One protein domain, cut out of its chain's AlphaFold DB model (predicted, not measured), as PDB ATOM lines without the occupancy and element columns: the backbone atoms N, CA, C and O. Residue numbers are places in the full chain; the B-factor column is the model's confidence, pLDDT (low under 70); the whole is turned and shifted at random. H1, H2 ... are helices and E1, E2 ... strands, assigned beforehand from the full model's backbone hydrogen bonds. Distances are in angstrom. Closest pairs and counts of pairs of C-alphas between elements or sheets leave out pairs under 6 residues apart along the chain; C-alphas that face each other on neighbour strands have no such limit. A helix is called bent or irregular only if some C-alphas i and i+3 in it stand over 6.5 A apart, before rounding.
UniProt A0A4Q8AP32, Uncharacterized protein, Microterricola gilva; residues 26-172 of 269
ATOM      1  N   SER A  26     -34.205  -9.963  15.495       83.50
ATOM      2  CA  SER A  26     -34.388 -11.314  14.959       83.50
ATOM      3  C   SER A  26     -34.160 -11.375  13.445       83.50
ATOM      4  O   SER A  26     -33.487 -12.288  12.969       83.50
ATOM      5  N   LEU A  27     -34.649 -10.379  12.695       85.75
ATOM      6  CA  LEU A  27     -34.385 -10.268  11.257       85.75
ATOM      7  C   LEU A  27     -32.897 -10.030  10.973       85.75
ATOM      8  O   LEU A  27     -32.317 -10.685  10.117       85.75
ATOM      9  N   ASP A  28     -32.270  -9.118  11.707       88.62
ATOM     10  CA  ASP A  28     -30.848  -8.802  11.568       88.62
ATOM     11  C   ASP A  28     -29.952 -10.024  11.867       88.62
ATOM     12  O   ASP A  28     -28.992 -10.296  11.147       88.62
ATOM     13  N   ALA A  29     -30.312 -10.842  12.864       91.06
ATOM     14  CA  ALA A  29     -29.641 -12.116  13.118       91.06
ATOM     15  C   ALA A  29     -29.807 -13.116  11.958       91.06
ATOM     16  O   ALA A  29     -28.819 -13.696  11.510       91.06
ATOM     17  N   LEU A  30     -31.021 -13.275  11.419       91.69
ATOM     18  CA  LEU A  30     -31.275 -14.134  10.254       91.69
ATOM     19  C   LEU A  30     -30.463 -13.690   9.026       91.69
ATOM     20  O   LEU A  30     -29.858 -14.521   8.351       91.69
ATOM     21  N   LEU A  31     -30.407 -12.383   8.756       91.06
ATOM     22  CA  LEU A  31     -29.630 -11.834   7.644       91.06
ATOM     23  C   LEU A  31     -28.127 -12.055   7.838       91.06
ATOM     24  O   LEU A  31     -27.445 -12.442   6.894       91.06
ATOM     25  N   ARG A  32     -27.606 -11.892   9.060       93.50
ATOM     26  CA  ARG A  32     -26.209 -12.238   9.367       93.50
ATOM     27  C   ARG A  32     -25.912 -13.715   9.140       93.50
ATOM     28  O   ARG A  32     -24.864 -14.031   8.582       93.50
ATOM     29  N   ALA A  33     -26.823 -14.602   9.537       94.38
ATOM     30  CA  ALA A  33     -26.688 -16.033   9.289       94.38
ATOM     31  C   ALA A  33     -26.615 -16.328   7.785       94.38
ATOM     32  O   ALA A  33     -25.701 -17.017   7.341       94.38
ATOM     33  N   SER A  34     -27.537 -15.750   7.009       92.62
ATOM     34  CA  SER A  34     -27.579 -15.868   5.549       92.62
ATOM     35  C   SER A  34     -26.257 -15.444   4.904       92.62
ATOM     36  O   SER A  34     -25.619 -16.247   4.223       92.62
ATOM     37  N   VAL A  35     -25.784 -14.234   5.223       92.62
ATOM     38  CA  VAL A  35     -24.547 -13.675   4.658       92.62
ATOM     39  C   VAL A  35     -23.323 -14.499   5.052       92.62
ATOM     40  O   VAL A  35     -22.441 -14.730   4.222       92.62
ATOM     41  N   ALA A  36     -23.249 -14.963   6.305       94.25
ATOM     42  CA  ALA A  36     -22.148 -15.801   6.766       94.25
ATOM     43  C   ALA A  36     -22.087 -17.113   5.971       94.25
ATOM     44  O   ALA A  36     -21.024 -17.481   5.472       94.25
ATOM     45  N   ILE A  37     -23.232 -17.779   5.796       94.50
ATOM     46  CA  ILE A  37     -23.339 -19.029   5.032       94.50
ATOM     47  C   ILE A  37     -22.980 -18.801   3.562       94.50
ATOM     48  O   ILE A  37     -22.188 -19.555   2.997       94.50
ATOM     49  N   ALA A  38     -23.508 -17.740   2.948       89.94
ATOM     50  CA  ALA A  38     -23.198 -17.381   1.565       89.94
ATOM     51  C   ALA A  38     -21.703 -17.071   1.362       89.94
ATOM     52  O   ALA A  38     -21.143 -17.366   0.308       89.94
ATOM     53  N   SER A  39     -21.038 -16.551   2.397       92.38
ATOM     54  CA  SER A  39     -19.595 -16.274   2.416       92.38
ATOM     55  C   SER A  39     -18.733 -17.503   2.749       92.38
ATOM     56  O   SER A  39     -17.517 -17.377   2.881       92.38
ATOM     57  N   GLY A  40     -19.336 -18.691   2.879       93.44
ATOM     58  CA  GLY A  40     -18.631 -19.958   3.090       93.44
ATOM     59  C   GLY A  40     -18.451 -20.371   4.551       93.44
ATOM     60  O   GLY A  40     -17.693 -21.304   4.816       93.44
ATOM     61  N   ALA A  41     -19.124 -19.713   5.501       96.06
ATOM     62  CA  ALA A  41     -19.180 -20.212   6.871       96.06
ATOM     63  C   ALA A  41     -19.921 -21.557   6.928       96.06
ATOM     64  O   ALA A  41     -20.836 -21.811   6.141       96.06
ATOM     65  N   ASP A  42     -19.553 -22.395   7.898       97.06
ATOM     66  CA  ASP A  42     -20.282 -23.628   8.189       97.06
ATOM     67  C   ASP A  42     -21.748 -23.312   8.558       97.06
ATOM     68  O   ASP A  42     -21.986 -22.580   9.530       97.06
ATOM     69  N   PRO A  43     -22.741 -23.850   7.820       96.81
ATOM     70  CA  PRO A  43     -24.152 -23.631   8.113       96.81
ATOM     71  C   PRO A  43     -24.554 -24.025   9.531       96.81
ATOM     72  O   PRO A  43     -25.372 -23.329  10.136       96.81
ATOM     73  N   ALA A  44     -23.991 -25.106  10.080       97.12
ATOM     74  CA  ALA A  44     -24.354 -25.564  11.416       97.12
ATOM     75  C   ALA A  44     -23.902 -24.551  12.477       97.12
ATOM     76  O   ALA A  44     -24.716 -24.090  13.278       97.12
ATOM     77  N   ALA A  45     -22.639 -24.117  12.429       96.94
ATOM     78  CA  ALA A  45     -22.122 -23.083  13.321       96.94
ATOM     79  C   ALA A  45     -22.862 -21.739  13.170       96.94
ATOM     80  O   ALA A  45     -23.232 -21.117  14.171       96.94
ATOM     81  N   ALA A  46     -23.113 -21.292  11.934       96.69
ATOM     82  CA  ALA A  46     -23.783 -20.019  11.674       96.69
ATOM     83  C   ALA A  46     -25.229 -20.015  12.195       96.69
ATOM     84  O   ALA A  46     -25.637 -19.085  12.895       96.69
ATOM     85  N   THR A  47     -26.000 -21.065  11.903       95.06
ATOM     86  CA  THR A  47     -27.390 -21.167  12.368       95.06
ATOM     87  C   THR A  47     -27.480 -21.379  13.876       95.06
ATOM     88  O   THR A  47     -28.338 -20.766  14.505       95.06
ATOM     89  N   ALA A  48     -26.574 -22.144  14.494       94.62
ATOM     90  CA  ALA A  48     -26.533 -22.294  15.951       94.62
ATOM     91  C   ALA A  48     -26.257 -20.967  16.674       94.62
ATOM     92  O   ALA A  48     -26.814 -20.717  17.741       94.62
ATOM     93  N   HIS A  49     -25.419 -20.103  16.092       94.62
ATOM     94  CA  HIS A  49     -25.092 -18.807  16.676       94.62
ATOM     95  C   HIS A  49     -26.201 -17.764  16.469       94.62
ATOM     96  O   HIS A  49     -26.612 -17.099  17.418       94.62
ATOM     97  N   PHE A  50     -26.691 -17.609  15.236       93.62
ATOM     98  CA  PHE A  50     -27.599 -16.514  14.879       93.62
ATOM     99  C   PHE A  50     -29.088 -16.884  14.934       93.62
ATOM    100  O   PHE A  50     -29.930 -16.022  15.176       93.62
ATOM    101  N   THR A  51     -29.438 -18.149  14.702       92.62
ATOM    102  CA  THR A  51     -30.826 -18.633  14.643       92.62
ATOM    103  C   THR A  51     -30.993 -19.948  15.425       92.62
ATOM    104  O   THR A  51     -31.421 -20.951  14.845       92.62
ATOM    105  N   PRO A  52     -30.683 -19.985  16.738       90.00
ATOM    106  CA  PRO A  52     -30.677 -21.226  17.529       90.00
ATOM    107  C   PRO A  52     -32.042 -21.932  17.586       90.00
ATOM    108  O   PRO A  52     -32.120 -23.130  17.845       90.00
ATOM    109  N   TRP A  53     -33.129 -21.209  17.305       90.00
ATOM    110  CA  TRP A  53     -34.482 -21.758  17.215       90.00
ATOM    111  C   TRP A  53     -34.679 -22.713  16.025       90.00
ATOM    112  O   TRP A  53     -35.572 -23.557  16.081       90.00
ATOM    113  N   LEU A  54     -33.877 -22.601  14.958       94.00
ATOM    114  CA  LEU A  54     -34.087 -23.338  13.707       94.00
ATOM    115  C   LEU A  54     -33.981 -24.848  13.918       94.00
ATOM    116  O   LEU A  54     -34.902 -25.582  13.567       94.00
ATOM    117  N   ALA A  55     -32.881 -25.303  14.522       94.50
ATOM    118  CA  ALA A  55     -32.645 -26.725  14.753       94.50
ATOM    119  C   ALA A  55     -33.732 -27.340  15.646       94.50
ATOM    120  O   ALA A  55     -34.226 -28.424  15.351       94.50
ATOM    121  N   ALA A  56     -34.161 -26.616  16.685       93.12
ATOM    122  CA  ALA A  56     -35.218 -27.068  17.584       93.12
ATOM    123  C   ALA A  56     -36.570 -27.224  16.867       93.12
ATOM    124  O   ALA A  56     -37.254 -28.224  17.075       93.12
ATOM    125  N   GLN A  57     -36.952 -26.275  16.003       95.38
ATOM    126  CA  GLN A  57     -38.204 -26.383  15.249       95.38
ATOM    127  C   GLN A  57     -38.151 -27.502  14.203       95.38
ATOM    128  O   GLN A  57     -39.079 -28.302  14.131       95.38
ATOM    129  N   VAL A  58     -37.056 -27.610  13.440       97.19
ATOM    130  CA  VAL A  58     -36.890 -28.676  12.438       97.19
ATOM    131  C   VAL A  58     -36.939 -30.059  13.093       97.19
ATOM    132  O   VAL A  58     -37.631 -30.941  12.585       97.19
ATOM    133  N   ALA A  59     -36.278 -30.240  14.240       95.69
ATOM    134  CA  ALA A  59     -36.334 -31.488  14.998       95.69
ATOM    135  C   ALA A  59     -37.757 -31.789  15.501       95.69
ATOM    136  O   ALA A  59     -38.266 -32.883  15.281       95.69
ATOM    137  N   ALA A  60     -38.450 -30.803  16.084       96.12
ATOM    138  CA  ALA A  60     -39.832 -30.974  16.544       96.12
ATOM    139  C   ALA A  60     -40.817 -31.307  15.403       96.12
ATOM    140  O   ALA A  60     -41.833 -31.974  15.618       96.12
ATOM    141  N   ASP A  61     -40.539 -30.847  14.182       98.25
ATOM    142  CA  ASP A  61     -41.299 -31.201  12.982       98.25
ATOM    143  C   ASP A  61     -40.987 -32.592  12.447       98.25
ATOM    144  O   ASP A  61     -41.902 -33.284  11.987       98.25
ATOM    145  N   ALA A  62     -39.724 -33.009  12.535       98.19
ATOM    146  CA  ALA A  62     -39.303 -34.359  12.200       98.19
ATOM    147  C   ALA A  62     -39.934 -35.382  13.154       98.19
ATOM    148  O   ALA A  62     -40.573 -36.326  12.690       98.19
ATOM    149  N   ASP A  63     -39.852 -35.139  14.465       97.88
ATOM    150  CA  ASP A  63     -40.400 -36.014  15.510       97.88
ATOM    151  C   ASP A  63     -41.919 -36.187  15.386       97.88
ATOM    152  O   ASP A  63     -42.462 -37.269  15.604       97.88
ATOM    153  N   ALA A  64     -42.619 -35.128  14.978       98.00
ATOM    154  CA  ALA A  64     -44.058 -35.165  14.732       98.00
ATOM    155  C   ALA A  64     -44.437 -35.679  13.327       98.00
ATOM    156  O   ALA A  64     -45.619 -35.706  12.983       98.00
ATOM    157  N   GLY A  65     -43.463 -36.043  12.487       97.81
ATOM    158  CA  GLY A  65     -43.693 -36.556  11.137       97.81
ATOM    159  C   GLY A  65     -44.283 -35.539  10.152       97.81
ATOM    160  O   GLY A  65     -44.822 -35.935   9.114       97.81
ATOM    161  N   ARG A  66     -44.192 -34.228  10.424       98.06
ATOM    162  CA  ARG A  66     -44.877 -33.191   9.624       98.06
ATOM    163  C   ARG A  66     -44.338 -33.075   8.204       98.06
ATOM    164  O   ARG A  66     -45.095 -32.759   7.290       98.06
ATOM    165  N   PHE A  67     -43.069 -33.410   7.971       98.38
ATOM    166  CA  PHE A  67     -42.490 -33.401   6.624       98.38
ATOM    167  C   PHE A  67     -43.170 -34.385   5.658       98.38
ATOM    168  O   PHE A  67     -43.142 -34.155   4.450       98.38
ATOM    169  N   ALA A  68     -43.850 -35.429   6.154       96.88
ATOM    170  CA  ALA A  68     -44.626 -36.354   5.320       96.88
ATOM    171  C   ALA A  68     -45.886 -35.713   4.700       96.88
ATOM    172  O   ALA A  68     -46.431 -36.238   3.724       96.88
ATOM    173  N   LEU A  69     -46.331 -34.574   5.245       97.56
ATOM    174  CA  LEU A  69     -47.446 -33.773   4.730       97.56
ATOM    175  C   LEU A  69     -47.027 -32.868   3.563       97.56
ATOM    176  O   LEU A  69     -47.880 -32.232   2.944       97.56
ATOM    177  N   TRP A  70     -45.733 -32.827   3.245       98.44
ATOM    178  CA  TRP A  70     -45.165 -31.990   2.197       98.44
ATOM    179  C   TRP A  70     -44.650 -32.821   1.020       98.44
ATOM    180  O   TRP A  70     -44.168 -33.944   1.175       98.44
ATOM    181  N   GLY A  71     -44.814 -32.280  -0.186       97.50
ATOM    182  CA  GLY A  71     -44.289 -32.857  -1.419       97.50
ATOM    183  C   GLY A  71     -42.784 -32.634  -1.556       97.50
ATOM    184  O   GLY A  71     -42.122 -32.127  -0.649       97.50
ATOM    185  N   GLU A  72     -42.243 -32.984  -2.718       97.62
ATOM    186  CA  GLU A  72     -40.866 -32.648  -3.077       97.62
ATOM    187  C   GLU A  72     -40.836 -31.370  -3.917       97.62
ATOM    188  O   GLU A  72     -41.762 -31.073  -4.677       97.62
ATOM    189  N   SER A  73     -39.762 -30.605  -3.781       97.50
ATOM    190  CA  SER A  73     -39.515 -29.403  -4.569       97.50
ATOM    191  C   SER A  73     -38.058 -29.361  -4.995       97.50
ATOM    192  O   SER A  73     -37.170 -29.779  -4.251       97.50
ATOM    193  N   THR A  74     -37.803 -28.805  -6.174       96.06
ATOM    194  CA  THR A  74     -36.461 -28.336  -6.515       96.06
ATOM    195  C   THR A  74     -36.173 -27.029  -5.774       96.06
ATOM    196  O   THR A  74     -37.076 -26.217  -5.549       96.06
ATOM    197  N   VAL A  75     -34.919 -26.840  -5.367       93.94
ATOM    198  CA  VAL A  75     -34.407 -25.573  -4.824       93.94
ATOM    199  C   VAL A  75     -34.099 -24.561  -5.930       93.94
ATOM    200  O   VAL A  75     -33.881 -23.391  -5.633       93.94
ATOM    201  N   ILE A  76     -34.079 -24.983  -7.195       91.81
ATOM    202  CA  ILE A  76     -33.898 -24.084  -8.335       91.81
ATOM    203  C   ILE A  76     -35.201 -23.326  -8.578       91.81
ATOM    204  O   ILE A  76     -36.254 -23.938  -8.752       91.81
ATOM    205  N   ASP A  77     -35.138 -22.002  -8.576       86.12
ATOM    206  CA  ASP A  77     -36.297 -21.166  -8.838       86.12
ATOM    207  C   ASP A  77     -36.669 -21.161 -10.326       86.12
ATOM    208  O   ASP A  77     -35.822 -20.933 -11.187       86.12
ATOM    209  N   GLU A  78     -37.950 -21.382 -10.632       82.25
ATOM    210  CA  GLU A  78     -38.452 -21.422 -12.011       82.25
ATOM    211  C   GLU A  78     -38.326 -20.090 -12.774       82.25
ATOM    212  O   GLU A  78     -38.341 -20.113 -14.004       82.25
ATOM    213  N   HIS A  79     -38.197 -18.943 -12.089       79.75
ATOM    214  CA  HIS A  79     -38.078 -17.635 -12.740       79.75
ATOM    215  C   HIS A  79     -36.619 -17.213 -12.921       79.75
ATOM    216  O   HIS A  79     -36.263 -16.724 -13.992       79.75
ATOM    217  N   SER A  80     -35.778 -17.371 -11.894       81.50
ATOM    218  CA  SER A  80     -34.366 -16.969 -11.974       81.50
ATOM    219  C   SER A  80     -33.454 -18.054 -12.551       81.50
ATOM    220  O   SER A  80     -32.371 -17.739 -13.044       81.50
ATOM    221  N   GLY A  81     -33.847 -19.329 -12.473       85.62
ATOM    222  CA  GLY A  81     -32.976 -20.466 -12.779       85.62
ATOM    223  C   GLY A  81     -31.837 -20.661 -11.770       85.62
ATOM    224  O   GLY A  81     -30.947 -21.479 -12.007       85.62
ATOM    225  N   THR A  82     -31.847 -19.928 -10.652       86.50
ATOM    226  CA  THR A  82     -30.830 -19.995  -9.593       86.50
ATOM    227  C   THR A  82     -31.345 -20.755  -8.378       86.50
ATOM    228  O   THR A  82     -32.551 -20.896  -8.165       86.50
ATOM    229  N   ALA A  83     -30.427 -21.298  -7.580       89.62
ATOM    230  CA  ALA A  83     -30.796 -21.980  -6.349       89.62
ATOM    231  C   ALA A  83     -31.233 -20.963  -5.287       89.62
ATOM    232  O   ALA A  83     -30.487 -20.051  -4.951       89.62
ATOM    233  N   VAL A  84     -32.421 -21.164  -4.716       87.12
ATOM    234  CA  VAL A  84     -32.996 -20.306  -3.671       87.12
ATOM    235  C   VAL A  84     -32.137 -20.268  -2.405       87.12
ATOM    236  O   VAL A  84     -32.081 -19.237  -1.735       87.12
ATOM    237  N   VAL A  85     -31.489 -21.391  -2.091       91.44
ATOM    238  CA  VAL A  85     -30.456 -21.525  -1.061       91.44
ATOM    239  C   VAL A  85     -29.305 -22.360  -1.609       91.44
ATOM    240  O   VAL A  85     -29.510 -23.229  -2.458       91.44
ATOM    241  N   GLY A  86     -28.093 -22.118  -1.113       93.19
ATOM    242  CA  GLY A  86     -26.918 -22.905  -1.480       93.19
ATOM    243  C   GLY A  86     -26.973 -24.343  -0.953       93.19
ATOM    244  O   GLY A  86     -27.638 -24.639   0.044       93.19
ATOM    245  N   ARG A  87     -26.211 -25.234  -1.599       95.81
ATOM    246  CA  ARG A  87     -26.109 -26.651  -1.219       95.81
ATOM    247  C   ARG A  87     -25.758 -26.895   0.256       95.81
ATOM    248  O   ARG A  87     -26.418 -27.742   0.847       95.81
ATOM    249  N   PRO A  88     -24.830 -26.152   0.889       96.06
ATOM    250  CA  PRO A  88     -24.517 -26.375   2.301       96.06
ATOM    251  C   PRO A  88     -25.729 -26.212   3.232       96.06
ATOM    252  O   PRO A  88     -25.951 -27.045   4.106       96.06
ATOM    253  N   LEU A  89     -26.552 -25.176   3.027       96.62
ATOM    254  CA  LEU A  89     -27.761 -24.976   3.831       96.62
ATOM    255  C   LEU A  89     -28.840 -26.014   3.503       96.62
ATOM    256  O   LEU A  89     -29.528 -26.488   4.403       96.62
ATOM    257  N   PHE A  90     -28.981 -26.390   2.229       97.75
ATOM    258  CA  PHE A  90     -29.869 -27.481   1.828       97.75
ATOM    259  C   PHE A  90     -29.517 -28.785   2.552       97.75
ATOM    260  O   PHE A  90     -30.417 -29.422   3.100       97.75
ATOM    261  N   ASP A  91     -28.236 -29.164   2.564       98.12
ATOM    262  CA  ASP A  91     -27.768 -30.409   3.174       98.12
ATOM    263  C   ASP A  91     -28.016 -30.375   4.697       98.12
ATOM    264  O   ASP A  91     -28.624 -31.305   5.228       98.12
ATOM    265  N   LEU A  92     -27.696 -29.257   5.371       98.00
ATOM    266  CA  LEU A  92     -27.973 -29.068   6.804       98.00
ATOM    267  C   LEU A  92     -29.462 -29.233   7.147       98.00
ATOM    268  O   LEU A  92     -29.803 -29.937   8.096       98.00
ATOM    269  N   LEU A  93     -30.365 -28.575   6.412       98.25
ATOM    270  CA  LEU A  93     -31.803 -28.625   6.710       98.25
ATOM    271  C   LEU A  93     -32.354 -30.055   6.624       98.25
ATOM    272  O   LEU A  93     -33.187 -30.449   7.439       98.25
ATOM    273  N   HIS A  94     -31.886 -30.833   5.648       98.56
ATOM    274  CA  HIS A  94     -32.295 -32.225   5.469       98.56
ATOM    275  C   HIS A  94     -31.665 -33.158   6.505       98.56
ATOM    276  O   HIS A  94     -32.345 -34.068   6.983       98.56
ATOM    277  N   GLU A  95     -30.411 -32.907   6.892       98.12
ATOM    278  CA  GLU A  95     -29.738 -33.618   7.981       98.12
ATOM    279  C   GLU A  95     -30.478 -33.426   9.310       98.12
ATOM    280  O   GLU A  95     -30.849 -34.411   9.944       98.12
ATOM    281  N   LEU A  96     -30.781 -32.176   9.682       97.81
ATOM    282  CA  LEU A  96     -31.531 -31.849  10.901       97.81
ATOM    283  C   LEU A  96     -32.909 -32.522  10.947       97.81
ATOM    284  O   LEU A  96     -33.384 -32.893  12.016       97.81
ATOM    285  N   ALA A  97     -33.553 -32.675   9.790       98.31
ATOM    286  CA  ALA A  97     -34.866 -33.298   9.683       98.31
ATOM    287  C   ALA A  97     -34.821 -34.832   9.606       98.31
ATOM    288  O   ALA A  97     -35.874 -35.472   9.617       98.31
ATOM    289  N   GLY A  98     -33.639 -35.433   9.426       98.00
ATOM    290  CA  GLY A  98     -33.509 -36.856   9.107       98.00
ATOM    291  C   GLY A  98     -34.194 -37.254   7.791       98.00
ATOM    292  O   GLY A  98     -34.552 -38.420   7.601       98.00
ATOM    293  N   VAL A  99     -34.408 -36.306   6.871       97.62
ATOM    294  CA  VAL A  99     -35.105 -36.536   5.599       97.62
ATOM    295  C   VAL A  99     -34.083 -36.742   4.491       97.62
ATOM    296  O   VAL A  99     -33.286 -35.861   4.187       97.62
ATOM    297  N   ARG A 100     -34.130 -37.900   3.826       96.19
ATOM    298  CA  ARG A 100     -33.278 -38.155   2.658       96.19
ATOM    299  C   ARG A 100     -33.684 -37.239   1.502       96.19
ATOM    300  O   ARG A 100     -34.847 -37.224   1.116       96.19
ATOM    301  N   ALA A 101     -32.705 -36.572   0.906       96.75
ATOM    302  CA  ALA A 101     -32.872 -35.755  -0.287       96.75
ATOM    303  C   ALA A 101     -31.653 -35.884  -1.207       96.75
ATOM    304  O   ALA A 101     -30.590 -36.343  -0.786       96.75
ATOM    305  N   VAL A 102     -31.813 -35.500  -2.473       95.88
ATOM    306  CA  VAL A 102     -30.736 -35.501  -3.467       95.88
ATOM    307  C   VAL A 102     -30.751 -34.150  -4.153       95.88
ATOM    308  O   VAL A 102     -31.673 -33.853  -4.907       95.88
ATOM    309  N   TRP A 103     -29.721 -33.336  -3.910       96.31
ATOM    310  CA  TRP A 103     -29.582 -32.031  -4.555       96.31
ATOM    311  C   TRP A 103     -29.816 -32.127  -6.079       96.31
ATOM    312  O   TRP A 103     -29.213 -32.993  -6.719       96.31
ATOM    313  N   PRO A 104     -30.630 -31.240  -6.688       96.06
ATOM    314  CA  PRO A 104     -31.260 -30.045  -6.109       96.06
ATOM    315  C   PRO A 104     -32.684 -30.262  -5.553       96.06
ATOM    316  O   PRO A 104     -33.394 -29.289  -5.306       96.06
ATOM    317  N   VAL A 105     -33.137 -31.507  -5.389       97.69
ATOM    318  CA  VAL A 105     -34.511 -31.854  -4.994       97.69
ATOM    319  C   VAL A 105     -34.573 -32.323  -3.543       97.69
ATOM    320  O   VAL A 105     -33.843 -33.224  -3.133       97.69
ATOM    321  N   GLY A 106     -35.489 -31.738  -2.774       97.81
ATOM    322  CA  GLY A 106     -35.702 -32.071  -1.368       97.81
ATOM    323  C   GLY A 106     -37.140 -31.856  -0.907       97.81
ATOM    324  O   GLY A 106     -38.042 -31.634  -1.716       97.81
ATOM    325  N   ASN A 107     -37.366 -31.923   0.405       98.56
ATOM    326  CA  ASN A 107     -38.695 -31.743   0.985       98.56
ATOM    327  C   ASN A 107     -39.175 -30.294   0.827       98.56
ATOM    328  O   ASN A 107     -38.492 -29.350   1.228       98.56
ATOM    329  N   ALA A 108     -40.377 -30.107   0.288       98.31
ATOM    330  CA  ALA A 108     -40.918 -28.782   0.023       98.31
ATOM    331  C   ALA A 108     -41.125 -27.953   1.303       98.31
ATOM    332  O   ALA A 108     -40.912 -26.747   1.266       98.31
ATOM    333  N   GLY A 109     -41.454 -28.575   2.439       98.06
ATOM    334  CA  GLY A 109     -41.569 -27.881   3.723       98.06
ATOM    335  C   GLY A 109     -40.231 -27.307   4.181       98.06
ATOM    336  O   GLY A 109     -40.139 -26.123   4.494       98.06
ATOM    337  N   LEU A 110     -39.161 -28.108   4.124       98.12
ATOM    338  CA  LEU A 110     -37.807 -27.632   4.432       98.12
ATOM    339  C   LEU A 110     -37.385 -26.490   3.510       98.12
ATOM    340  O   LEU A 110     -36.887 -25.473   3.985       98.12
ATOM    341  N   LEU A 111     -37.610 -26.629   2.203       96.94
ATOM    342  CA  LEU A 111     -37.166 -25.637   1.229       96.94
ATOM    343  C   LEU A 111     -37.997 -24.350   1.273       96.94
ATOM    344  O   LEU A 111     -37.431 -23.267   1.393       96.94
ATOM    345  N   HIS A 112     -39.324 -24.448   1.179       95.69
ATOM    346  CA  HIS A 112     -40.212 -23.285   1.055       95.69
ATOM    347  C   HIS A 112     -40.484 -22.592   2.384       95.69
ATOM    348  O   HIS A 112     -40.724 -21.387   2.374       95.69
ATOM    349  N   VAL A 113     -40.463 -23.311   3.511       96.06
ATOM    350  CA  VAL A 113     -40.703 -22.706   4.829       96.06
ATOM    351  C   VAL A 113     -39.389 -22.245   5.440       96.06
ATOM    352  O   VAL A 113     -39.162 -21.043   5.547       96.06
ATOM    353  N   TYR A 114     -38.490 -23.172   5.767       96.19
ATOM    354  CA  TYR A 114     -37.238 -22.824   6.439       96.19
ATOM    355  C   TYR A 114     -36.194 -22.234   5.485       96.19
ATOM    356  O   TYR A 114     -35.612 -21.195   5.786       96.19
ATOM    357  N   GLY A 115     -35.988 -22.831   4.310       95.19
ATOM    358  CA  GLY A 115     -34.989 -22.376   3.342       95.19
ATOM    359  C   GLY A 115     -35.249 -20.957   2.830       95.19
ATOM    360  O   GLY A 115     -34.326 -20.151   2.746       95.19
ATOM    361  N   TYR A 116     -36.507 -20.600   2.560       92.75
ATOM    362  CA  TYR A 116     -36.853 -19.266   2.052       92.75
ATOM    363  C   TYR A 116     -36.470 -18.137   3.009       92.75
ATOM    364  O   TYR A 116     -36.185 -17.043   2.528       92.75
ATOM    365  N   LEU A 117     -36.411 -18.387   4.325       92.31
ATOM    366  CA  LEU A 117     -35.968 -17.399   5.315       92.31
ATOM    367  C   LEU A 117     -34.525 -16.933   5.063       92.31
ATOM    368  O   LEU A 117     -34.217 -15.763   5.274       92.31
ATOM    369  N   PHE A 118     -33.676 -17.820   4.546       91.75
ATOM    370  CA  PHE A 118     -32.269 -17.561   4.228       91.75
ATOM    371  C   PHE A 118     -32.043 -17.199   2.758       91.75
ATOM    372  O   PHE A 118     -30.907 -17.071   2.317       91.75
ATOM    373  N   SER A 119     -33.104 -17.080   1.960       84.94
ATOM    374  CA  SER A 119     -32.937 -16.726   0.558       84.94
ATOM    375  C   SER A 119     -32.618 -15.241   0.421       84.94
ATOM    376  O   SER A 119     -33.407 -14.386   0.836       84.94
ATOM    377  N   GLU A 120     -31.480 -14.935  -0.201       75.69
ATOM    378  CA  GLU A 120     -31.054 -13.572  -0.552       75.69
ATOM    379  C   GLU A 120     -31.604 -13.114  -1.907       75.69
ATOM    380  O   GLU A 120     -31.505 -11.938  -2.251       75.69
ATOM    381  N   GLU A 121     -32.236 -14.023  -2.651       69.38
ATOM    382  CA  GLU A 121     -32.731 -13.769  -3.999       69.38
ATOM    383  C   GLU A 121     -33.845 -12.719  -3.986       69.38
ATOM    384  O   GLU A 121     -34.936 -12.920  -3.431       69.38
ATOM    385  N   LYS A 122     -33.562 -11.578  -4.620       69.25
ATOM    386  CA  LYS A 122     -34.547 -10.535  -4.890       69.25
ATOM    387  C   LYS A 122     -35.251 -10.874  -6.198       69.25
ATOM    388  O   LYS A 122     -34.682 -10.724  -7.275       69.25
ATOM    389  N   THR A 123     -36.500 -11.305  -6.108       63.97
ATOM    390  CA  THR A 123     -37.345 -11.507  -7.289       63.97
ATOM    391  C   THR A 123     -38.048 -10.194  -7.663       63.97
ATOM    392  O   THR A 123     -38.084  -9.266  -6.845       63.97
ATOM    393  N   PRO A 124     -38.665 -10.088  -8.855       60.22
ATOM    394  CA  PRO A 124     -39.567  -8.976  -9.168       60.22
ATOM    395  C   PRO A 124     -40.706  -8.794  -8.148       60.22
ATOM    396  O   PRO A 124     -41.256  -7.704  -8.050       60.22
ATOM    397  N   PHE A 125     -41.017  -9.834  -7.368       58.94
ATOM    398  CA  PHE A 125     -42.083  -9.877  -6.364       58.94
ATOM    399  C   PHE A 125     -41.571  -9.685  -4.925       58.94
ATOM    400  O   PHE A 125     -42.248 -10.065  -3.974       58.94
ATOM    401  N   GLY A 126     -40.354  -9.158  -4.759       67.62
ATOM    402  CA  GLY A 126     -39.703  -9.021  -3.455       67.62
ATOM    403  C   GLY A 126     -38.825 -10.219  -3.093       67.62
ATOM    404  O   GLY A 126     -38.469 -11.049  -3.943       67.62
ATOM    405  N   TYR A 127     -38.415 -10.290  -1.831       76.69
ATOM    406  CA  TYR A 127     -37.585 -11.389  -1.347       76.69
ATOM    407  C   TYR A 127     -38.438 -12.595  -0.969       76.69
ATOM    408  O   TYR A 127     -39.474 -12.469  -0.324       76.69
ATOM    409  N   LYS A 128     -37.955 -13.805  -1.263       80.25
ATOM    410  CA  LYS A 128     -38.679 -15.046  -0.929       80.25
ATOM    411  C   LYS A 128     -39.024 -15.179   0.562       80.25
ATOM    412  O   LYS A 128     -40.102 -15.673   0.886       80.25
ATOM    413  N   ARG A 129     -38.171 -14.671   1.459       83.56
ATOM    414  CA  ARG A 129     -38.420 -14.592   2.915       83.56
ATOM    415  C   ARG A 129     -39.618 -13.720   3.307       83.56
ATOM    416  O   ARG A 129     -40.248 -13.984   4.329       83.56
ATOM    417  N   GLU A 130     -39.972 -12.711   2.509       83.44
ATOM    418  CA  GLU A 130     -41.119 -11.827   2.788       83.44
ATOM    419  C   GLU A 130     -42.447 -12.587   2.757       83.44
ATOM    420  O   GLU A 130     -43.414 -12.150   3.373       83.44
ATOM    421  N   ARG A 131     -42.473 -13.784   2.157       86.44
ATOM    422  CA  ARG A 131     -43.611 -14.705   2.226       86.44
ATOM    423  C   ARG A 131     -44.086 -14.968   3.655       86.44
ATOM    424  O   ARG A 131     -45.288 -15.048   3.881       86.44
ATOM    425  N   TRP A 132     -43.153 -15.095   4.597       90.38
ATOM    426  CA  TRP A 132     -43.455 -15.414   5.995       90.38
ATOM    427  C   TRP A 132     -43.476 -14.172   6.887       90.38
ATOM    428  O   TRP A 132     -44.214 -14.126   7.865       90.38
ATOM    429  N   MET A 133     -42.706 -13.143   6.530       85.81
ATOM    430  CA  MET A 133     -42.525 -11.945   7.362       85.81
ATOM    431  C   MET A 133     -43.446 -10.781   6.975       85.81
ATOM    432  O   MET A 133     -43.646  -9.874   7.774       85.81
ATOM    433  N   GLY A 134     -43.988 -10.779   5.755       85.06
ATOM    434  CA  GLY A 134     -44.770  -9.673   5.199       85.06
ATOM    435  C   GLY A 134     -46.270  -9.725   5.496       85.06
ATOM    436  O   GLY A 134     -47.004  -8.865   5.026       85.06
ATOM    437  N   GLY A 135     -46.757 -10.744   6.211       90.12
ATOM    438  CA  GLY A 135     -48.161 -10.866   6.627       90.12
ATOM    439  C   GLY A 135     -49.177 -11.176   5.517       90.12
ATOM    440  O   GLY A 135     -50.303 -11.543   5.832       90.12
ATOM    441  N   GLY A 136     -48.807 -11.113   4.234       92.19
ATOM    442  CA  GLY A 136     -49.748 -11.310   3.120       92.19
ATOM    443  C   GLY A 136     -50.440 -12.680   3.106       92.19
ATOM    444  O   GLY A 136     -51.638 -12.761   2.847       92.19
ATOM    445  N   VAL A 137     -49.719 -13.763   3.432       93.69
ATOM    446  CA  VAL A 137     -50.334 -15.101   3.556       93.69
ATOM    447  C   VAL A 137     -51.297 -15.154   4.741       93.69
ATOM    448  O   VAL A 137     -52.355 -15.765   4.633       93.69
ATOM    449  N   ALA A 138     -50.946 -14.518   5.861       94.38
ATOM    450  CA  ALA A 138     -51.805 -14.481   7.038       94.38
ATOM    451  C   ALA A 138     -53.094 -13.703   6.758       94.38
ATOM    452  O   ALA A 138     -54.173 -14.225   7.017       94.38
ATOM    453  N   ALA A 139     -52.991 -12.533   6.122       93.56
ATOM    454  CA  ALA A 139     -54.145 -11.738   5.709       93.56
ATOM    455  C   ALA A 139     -55.087 -12.537   4.794       93.56
ATOM    456  O   ALA A 139     -56.279 -12.625   5.060       93.56
ATOM    457  N   ALA A 140     -54.549 -13.228   3.782       93.12
ATOM    458  CA  ALA A 140     -55.332 -14.074   2.878       93.12
ATOM    459  C   ALA A 140     -56.015 -15.286   3.544       93.12
ATOM    460  O   ALA A 140     -56.860 -15.940   2.927       93.12
ATOM    461  N   LEU A 141     -55.618 -15.620   4.772       92.62
ATOM    462  CA  LEU A 141     -56.181 -16.701   5.573       92.62
ATOM    463  C   LEU A 141     -56.994 -16.182   6.771       92.62
ATOM    464  O   LEU A 141     -57.382 -16.997   7.606       92.62
ATOM    465  N   ASP A 142     -57.259 -14.870   6.838       92.69
ATOM    466  CA  ASP A 142     -57.925 -14.184   7.955       92.69
ATOM    467  C   ASP A 142     -57.220 -14.425   9.313       92.69
ATOM    468  O   ASP A 142     -57.854 -14.617  10.353       92.69
ATOM    469  N   LEU A 143     -55.882 -14.440   9.306       93.31
ATOM    470  CA  LEU A 143     -55.020 -14.640  10.476       93.31
ATOM    471  C   LEU A 143     -54.265 -13.348  10.855       93.31
ATOM    472  O   LEU A 143     -54.036 -12.499   9.988       93.31
ATOM    473  N   PRO A 144     -53.814 -13.202  12.121       92.56
ATOM    474  CA  PRO A 144     -52.938 -12.100  12.532       92.56
ATOM    475  C   PRO A 144     -51.685 -12.007  11.652       92.56
ATOM    476  O   PRO A 144     -51.116 -13.034  11.280       92.56
ATOM    477  N   SER A 145     -51.231 -10.795  11.324       91.06
ATOM    478  CA  SER A 145     -50.154 -10.577  10.342       91.06
ATOM    479  C   SER A 145     -48.827 -11.231  10.742       91.06
ATOM    480  O   SER A 145     -48.040 -11.634   9.886       91.06
ATOM    481  N   GLU A 146     -48.604 -11.400  12.040       90.50
ATOM    482  CA  GLU A 146     -47.448 -12.046  12.641       90.50
ATOM    483  C   GLU A 146     -47.578 -13.573  12.777       90.50
ATOM    484  O   GLU A 146     -46.646 -14.212  13.257       90.50
ATOM    485  N   HIS A 147     -48.689 -14.189  12.358       93.12
ATOM    486  CA  HIS A 147     -48.947 -15.616  12.594       93.12
ATOM    487  C   HIS A 147     -47.878 -16.538  11.975       93.12
ATOM    488  O   HIS A 147     -47.486 -17.540  12.573       93.12
ATOM    489  N   PHE A 148     -47.341 -16.195  10.799       93.62
ATOM    490  CA  PHE A 148     -46.261 -16.955  10.142       93.62
ATOM    491  C   PHE A 148     -44.865 -16.377  10.380       93.62
ATOM    492  O   PHE A 148     -43.890 -16.794   9.759       93.62
ATOM    493  N   SER A 149     -44.741 -15.435  11.304       88.38
ATOM    494  CA  SER A 149     -43.448 -14.922  11.720       88.38
ATOM    495  C   SER A 149     -42.668 -16.008  12.483       88.38
ATOM    496  O   SER A 149     -43.212 -16.594  13.426       88.38
ATOM    497  N   PRO A 150     -41.399 -16.298  12.132       83.38
ATOM    498  CA  PRO A 150     -40.592 -17.302  12.837       83.38
ATOM    499  C   PRO A 150     -40.192 -16.879  14.260       83.38
ATOM    500  O   PRO A 150     -39.826 -17.736  15.061       83.38
ATOM    501  N   TRP A 151     -40.261 -15.584  14.583       78.12
ATOM    502  CA  TRP A 151     -39.916 -15.034  15.904       78.12
ATOM    503  C   TRP A 151     -41.122 -14.837  16.822       78.12
ATOM    504  O   TRP A 151     -40.940 -14.583  18.013       78.12
ATOM    505  N   THR A 152     -42.346 -14.967  16.309       77.62
ATOM    506  CA  THR A 152     -43.531 -14.927  17.165       77.62
ATOM    507  C   THR A 152     -43.653 -16.249  17.912       77.62
ATOM    508  O   THR A 152     -43.745 -17.322  17.310       77.62
ATOM    509  N   VAL A 153     -43.645 -16.173  19.244       71.19
ATOM    510  CA  VAL A 153     -43.812 -17.338  20.115       71.19
ATOM    511  C   VAL A 153     -45.287 -17.733  20.128       71.19
ATOM    512  O   VAL A 153     -46.105 -17.086  20.776       71.19
ATOM    513  N   HIS A 154     -45.619 -18.821  19.437       71.62
ATOM    514  CA  HIS A 154     -46.946 -19.442  19.459       71.62
ATOM    515  C   HIS A 154     -46.923 -20.699  20.330       71.62
ATOM    516  O   HIS A 154     -47.047 -21.822  19.849       71.62
ATOM    517  N   GLY A 155     -46.686 -20.515  21.631       78.12
ATOM    518  CA  GLY A 155     -46.519 -21.634  22.557       78.12
ATOM    519  C   GLY A 155     -45.430 -22.599  22.077       78.12
ATOM    520  O   GLY A 155     -44.269 -22.212  21.964       78.12
ATOM    521  N   THR A 156     -45.817 -23.842  21.787       82.75
ATOM    522  CA  THR A 156     -44.927 -24.905  21.290       82.75
ATOM    523  C   THR A 156     -45.040 -25.154  19.782       82.75
ATOM    524  O   THR A 156     -44.433 -26.098  19.281       82.75
ATOM    525  N   GLU A 157     -45.837 -24.371  19.053       92.19
ATOM    526  CA  GLU A 157     -46.056 -24.573  17.620       92.19
ATOM    527  C   GLU A 157     -44.844 -24.104  16.807       92.19
ATOM    528  O   GLU A 157     -44.358 -22.978  16.962       92.19
ATOM    529  N   THR A 158     -44.378 -24.946  15.888       95.00
ATOM    530  CA  THR A 158     -43.327 -24.586  14.928       95.00
ATOM    531  C   THR A 158     -43.896 -23.738  13.790       95.00
ATOM    532  O   THR A 158     -45.107 -23.714  13.549       95.00
ATOM    533  N   LEU A 159     -43.028 -23.048  13.045       95.44
ATOM    534  CA  LEU A 159     -43.450 -22.327  11.844       95.44
ATOM    535  C   LEU A 159     -44.065 -23.282  10.807       95.44
ATOM    536  O   LEU A 159     -45.131 -22.988  10.263       95.44
ATOM    537  N   LEU A 160     -43.428 -24.431  10.548       97.12
ATOM    538  CA  LEU A 160     -43.946 -25.421   9.599       97.12
ATOM    539  C   LEU A 160     -45.329 -25.922  10.014       97.12
ATOM    540  O   LEU A 160     -46.196 -26.047   9.151       97.12
ATOM    541  N   GLN A 161     -45.542 -26.197  11.306       97.19
ATOM    542  CA  GLN A 161     -46.837 -26.626  11.820       97.19
ATOM    543  C   GLN A 161     -47.910 -25.588  11.497       97.19
ATOM    544  O   GLN A 161     -48.880 -25.926  10.825       97.19
ATOM    545  N   ARG A 162     -47.698 -24.320  11.872       96.81
ATOM    546  CA  ARG A 162     -48.674 -23.248  11.617       96.81
ATOM    547  C   ARG A 162     -49.001 -23.110  10.132       96.81
ATOM    548  O   ARG A 162     -50.169 -23.045   9.756       96.81
ATOM    549  N   VAL A 163     -47.982 -23.119   9.267       97.06
ATOM    550  CA  VAL A 163     -48.177 -23.066   7.806       97.06
ATOM    551  C   VAL A 163     -48.975 -24.275   7.314       97.06
ATOM    552  O   VAL A 163     -49.898 -24.121   6.517       97.06
ATOM    553  N   THR A 164     -48.636 -25.473   7.787       97.31
ATOM    554  CA  THR A 164     -49.289 -26.720   7.371       97.31
ATOM    555  C   THR A 164     -50.756 -26.732   7.788       97.31
ATOM    556  O   THR A 164     -51.619 -26.956   6.939       97.31
ATOM    557  N   ASP A 165     -51.039 -26.428   9.052       95.88
ATOM    558  CA  ASP A 165     -52.384 -26.446   9.631       95.88
ATOM    559  C   ASP A 165     -53.298 -25.412   8.955       95.88
ATOM    560  O   ASP A 165     -54.476 -25.677   8.719       95.88
ATOM    561  N   ALA A 166     -52.752 -24.261   8.550       95.19
ATOM    562  CA  ALA A 166     -53.516 -23.215   7.878       95.19
ATOM    563  C   ALA A 166     -53.734 -23.471   6.370       95.19
ATOM    564  O   ALA A 166     -54.791 -23.128   5.822       95.19
ATOM    565  N   ALA A 167     -52.747 -24.058   5.680       95.69
ATOM    566  CA  ALA A 167     -52.745 -24.193   4.221       95.69
ATOM    567  C   ALA A 167     -53.262 -25.550   3.723       95.69
ATOM    568  O   ALA A 167     -54.020 -25.598   2.752       95.69
ATOM    569  N   LEU A 168     -52.885 -26.661   4.365       95.06
ATOM    570  CA  LEU A 168     -53.223 -28.006   3.889       95.06
ATOM    571  C   LEU A 168     -54.742 -28.245   3.777       95.06
ATOM    572  O   LEU A 168     -55.169 -28.760   2.735       95.06
ATOM    573  N   PRO A 169     -55.592 -27.810   4.736       93.00
ATOM    574  CA  PRO A 169     -57.043 -27.957   4.608       93.00
ATOM    575  C   PRO A 169     -57.622 -27.280   3.357       93.00
ATOM    576  O   PRO A 169     -58.624 -27.739   2.810       93.00
ATOM    577  N   ARG A 170     -56.965 -26.231   2.835       92.31
ATOM    578  CA  ARG A 170     -57.414 -25.490   1.642       92.31
ATOM    579  C   ARG A 170     -57.287 -26.298   0.352       92.31
ATOM    580  O   ARG A 170     -57.935 -25.968  -0.639       92.31
ATOM    581  N   LEU A 171     -56.477 -27.359   0.354       92.56
ATOM    582  CA  LEU A 171     -56.350 -28.297  -0.764       92.56
ATOM    583  C   LEU A 171     -57.420 -29.403  -0.742       92.56
ATOM    584  O   LEU A 171     -57.611 -30.093  -1.754       92.56
ATOM    585  N   GLY A 172     -58.106 -29.575   0.389       83.19
ATOM    586  CA  GLY A 172     -59.207 -30.512   0.574       83.19
ATOM    587  C   GLY A 172     -60.524 -30.034  -0.042       83.19
ATOM    588  O   GLY A 172     -60.636 -28.935  -0.582       83.19
TER     589      GLY A 172
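This is residues 26 to 172 of the 269 residues of an uncharacterized protein of Microterricola gilva (UniProt A0A4Q8AP32). A compact body of mostly crossed helices is built round H6, which lies nearest its middle, with H5 packed on one side of H6 and the first residues of H9 on another. The helical hairpin H1 and H2 lies towards one end of the longest axis and H9 towards the other, while a tiny two-stranded sheet, E1 and E2, lies by the beginning of H6. The printed part has 147 residues, with nine named helices and two named strands in the order H1 H2 H3 H4 E1 H5 E2 H6 H7 H8 H9; the sheet is antiparallel and the class is mostly helix. It is compact, with a radius of gyration of the C-alphas of 14.4 A and spans of 40 by 34 by 30 A.

H1, residues 26 to 38, begins at C-alpha 26 (-34.388, -11.314, 14.959) and is 18.5 A long. H2 is residues 43 to 50, H3 residues 53 to 63 with 15.5 A, and H4 residues 66 to 69. E1 is residues 72 to 74, H5 residues 87 to 96 with 14.3 A, and E2 residues 105 to 107. H6, residues 108 to 117, begins at C-alpha 108 (-40.918, -28.782, 0.023) and is 13.5 A long. H7 is residues 130 to 133 and H8 residues 136 to 139. H9, residues 159 to 171, is 19.0 A long and ends at C-alpha 171 (-56.350, -28.297, -0.764); it is irregular, but only just, with C-alphas 166 and 169 6.8 A apart.

H1 and H2 form a helical hairpin and touch at a shallow tilt of 25 degrees, opposite ways, closest at the C-alphas of Ala 29 and Phe 50, 5.2 A. H2 touches H5 about perpendicular, at 77 degrees, closest at the C-alphas of Pro 43 and Leu 89, 5.8 A. H3 touches H5 at a steep tilt of 54 degrees, closest at the C-alphas of Ala 59 and Leu 96, 6.3 A. H4 and H9 only just touch, with 3 pairs of C-alphas within 8 A, closest at Arg 66 and Gln 161, 7.2 A. In the antiparallel pair E1 and E2, N 73 and O 106 are 2.9 A apart, within hydrogen-bond range. H5 touches H6 at a steep tilt of 61 degrees, closest at the C-alphas of Leu 93 and Leu 110, 6.5 A. H6 and H7 only just touch, with 3 pairs of C-alphas within 8 A, closest at Leu 117 and Trp 132, 7.8 A. H8 and H9 are near each other, with 5 pairs of C-alphas within 10 A. H9 touches H6 with residues 159 to 160 alone, closest at the C-alphas of Val 113 and Leu 160, 6.4 A. Every O i to N i+4 pair is within hydrogen-bond range in H1, H2, H3 and H5, against 4 of 6 in H6 and 6 of 9 in H9. H4, H7 and H8 are too short for such a pair; their one O i to N i+3 pair is within range in H4 and H7 but not in H8.

The C-alphas farthest apart, those of Ser 39 and Gly 172, are 42.1 A from each other. The printed part has no cut. The long links are E1 to H5, H6 to H7 and H8 to H9, the last with 19 residues. Mean pLDDT of the printed part is 91.4; residues 121 to 126 are under 70.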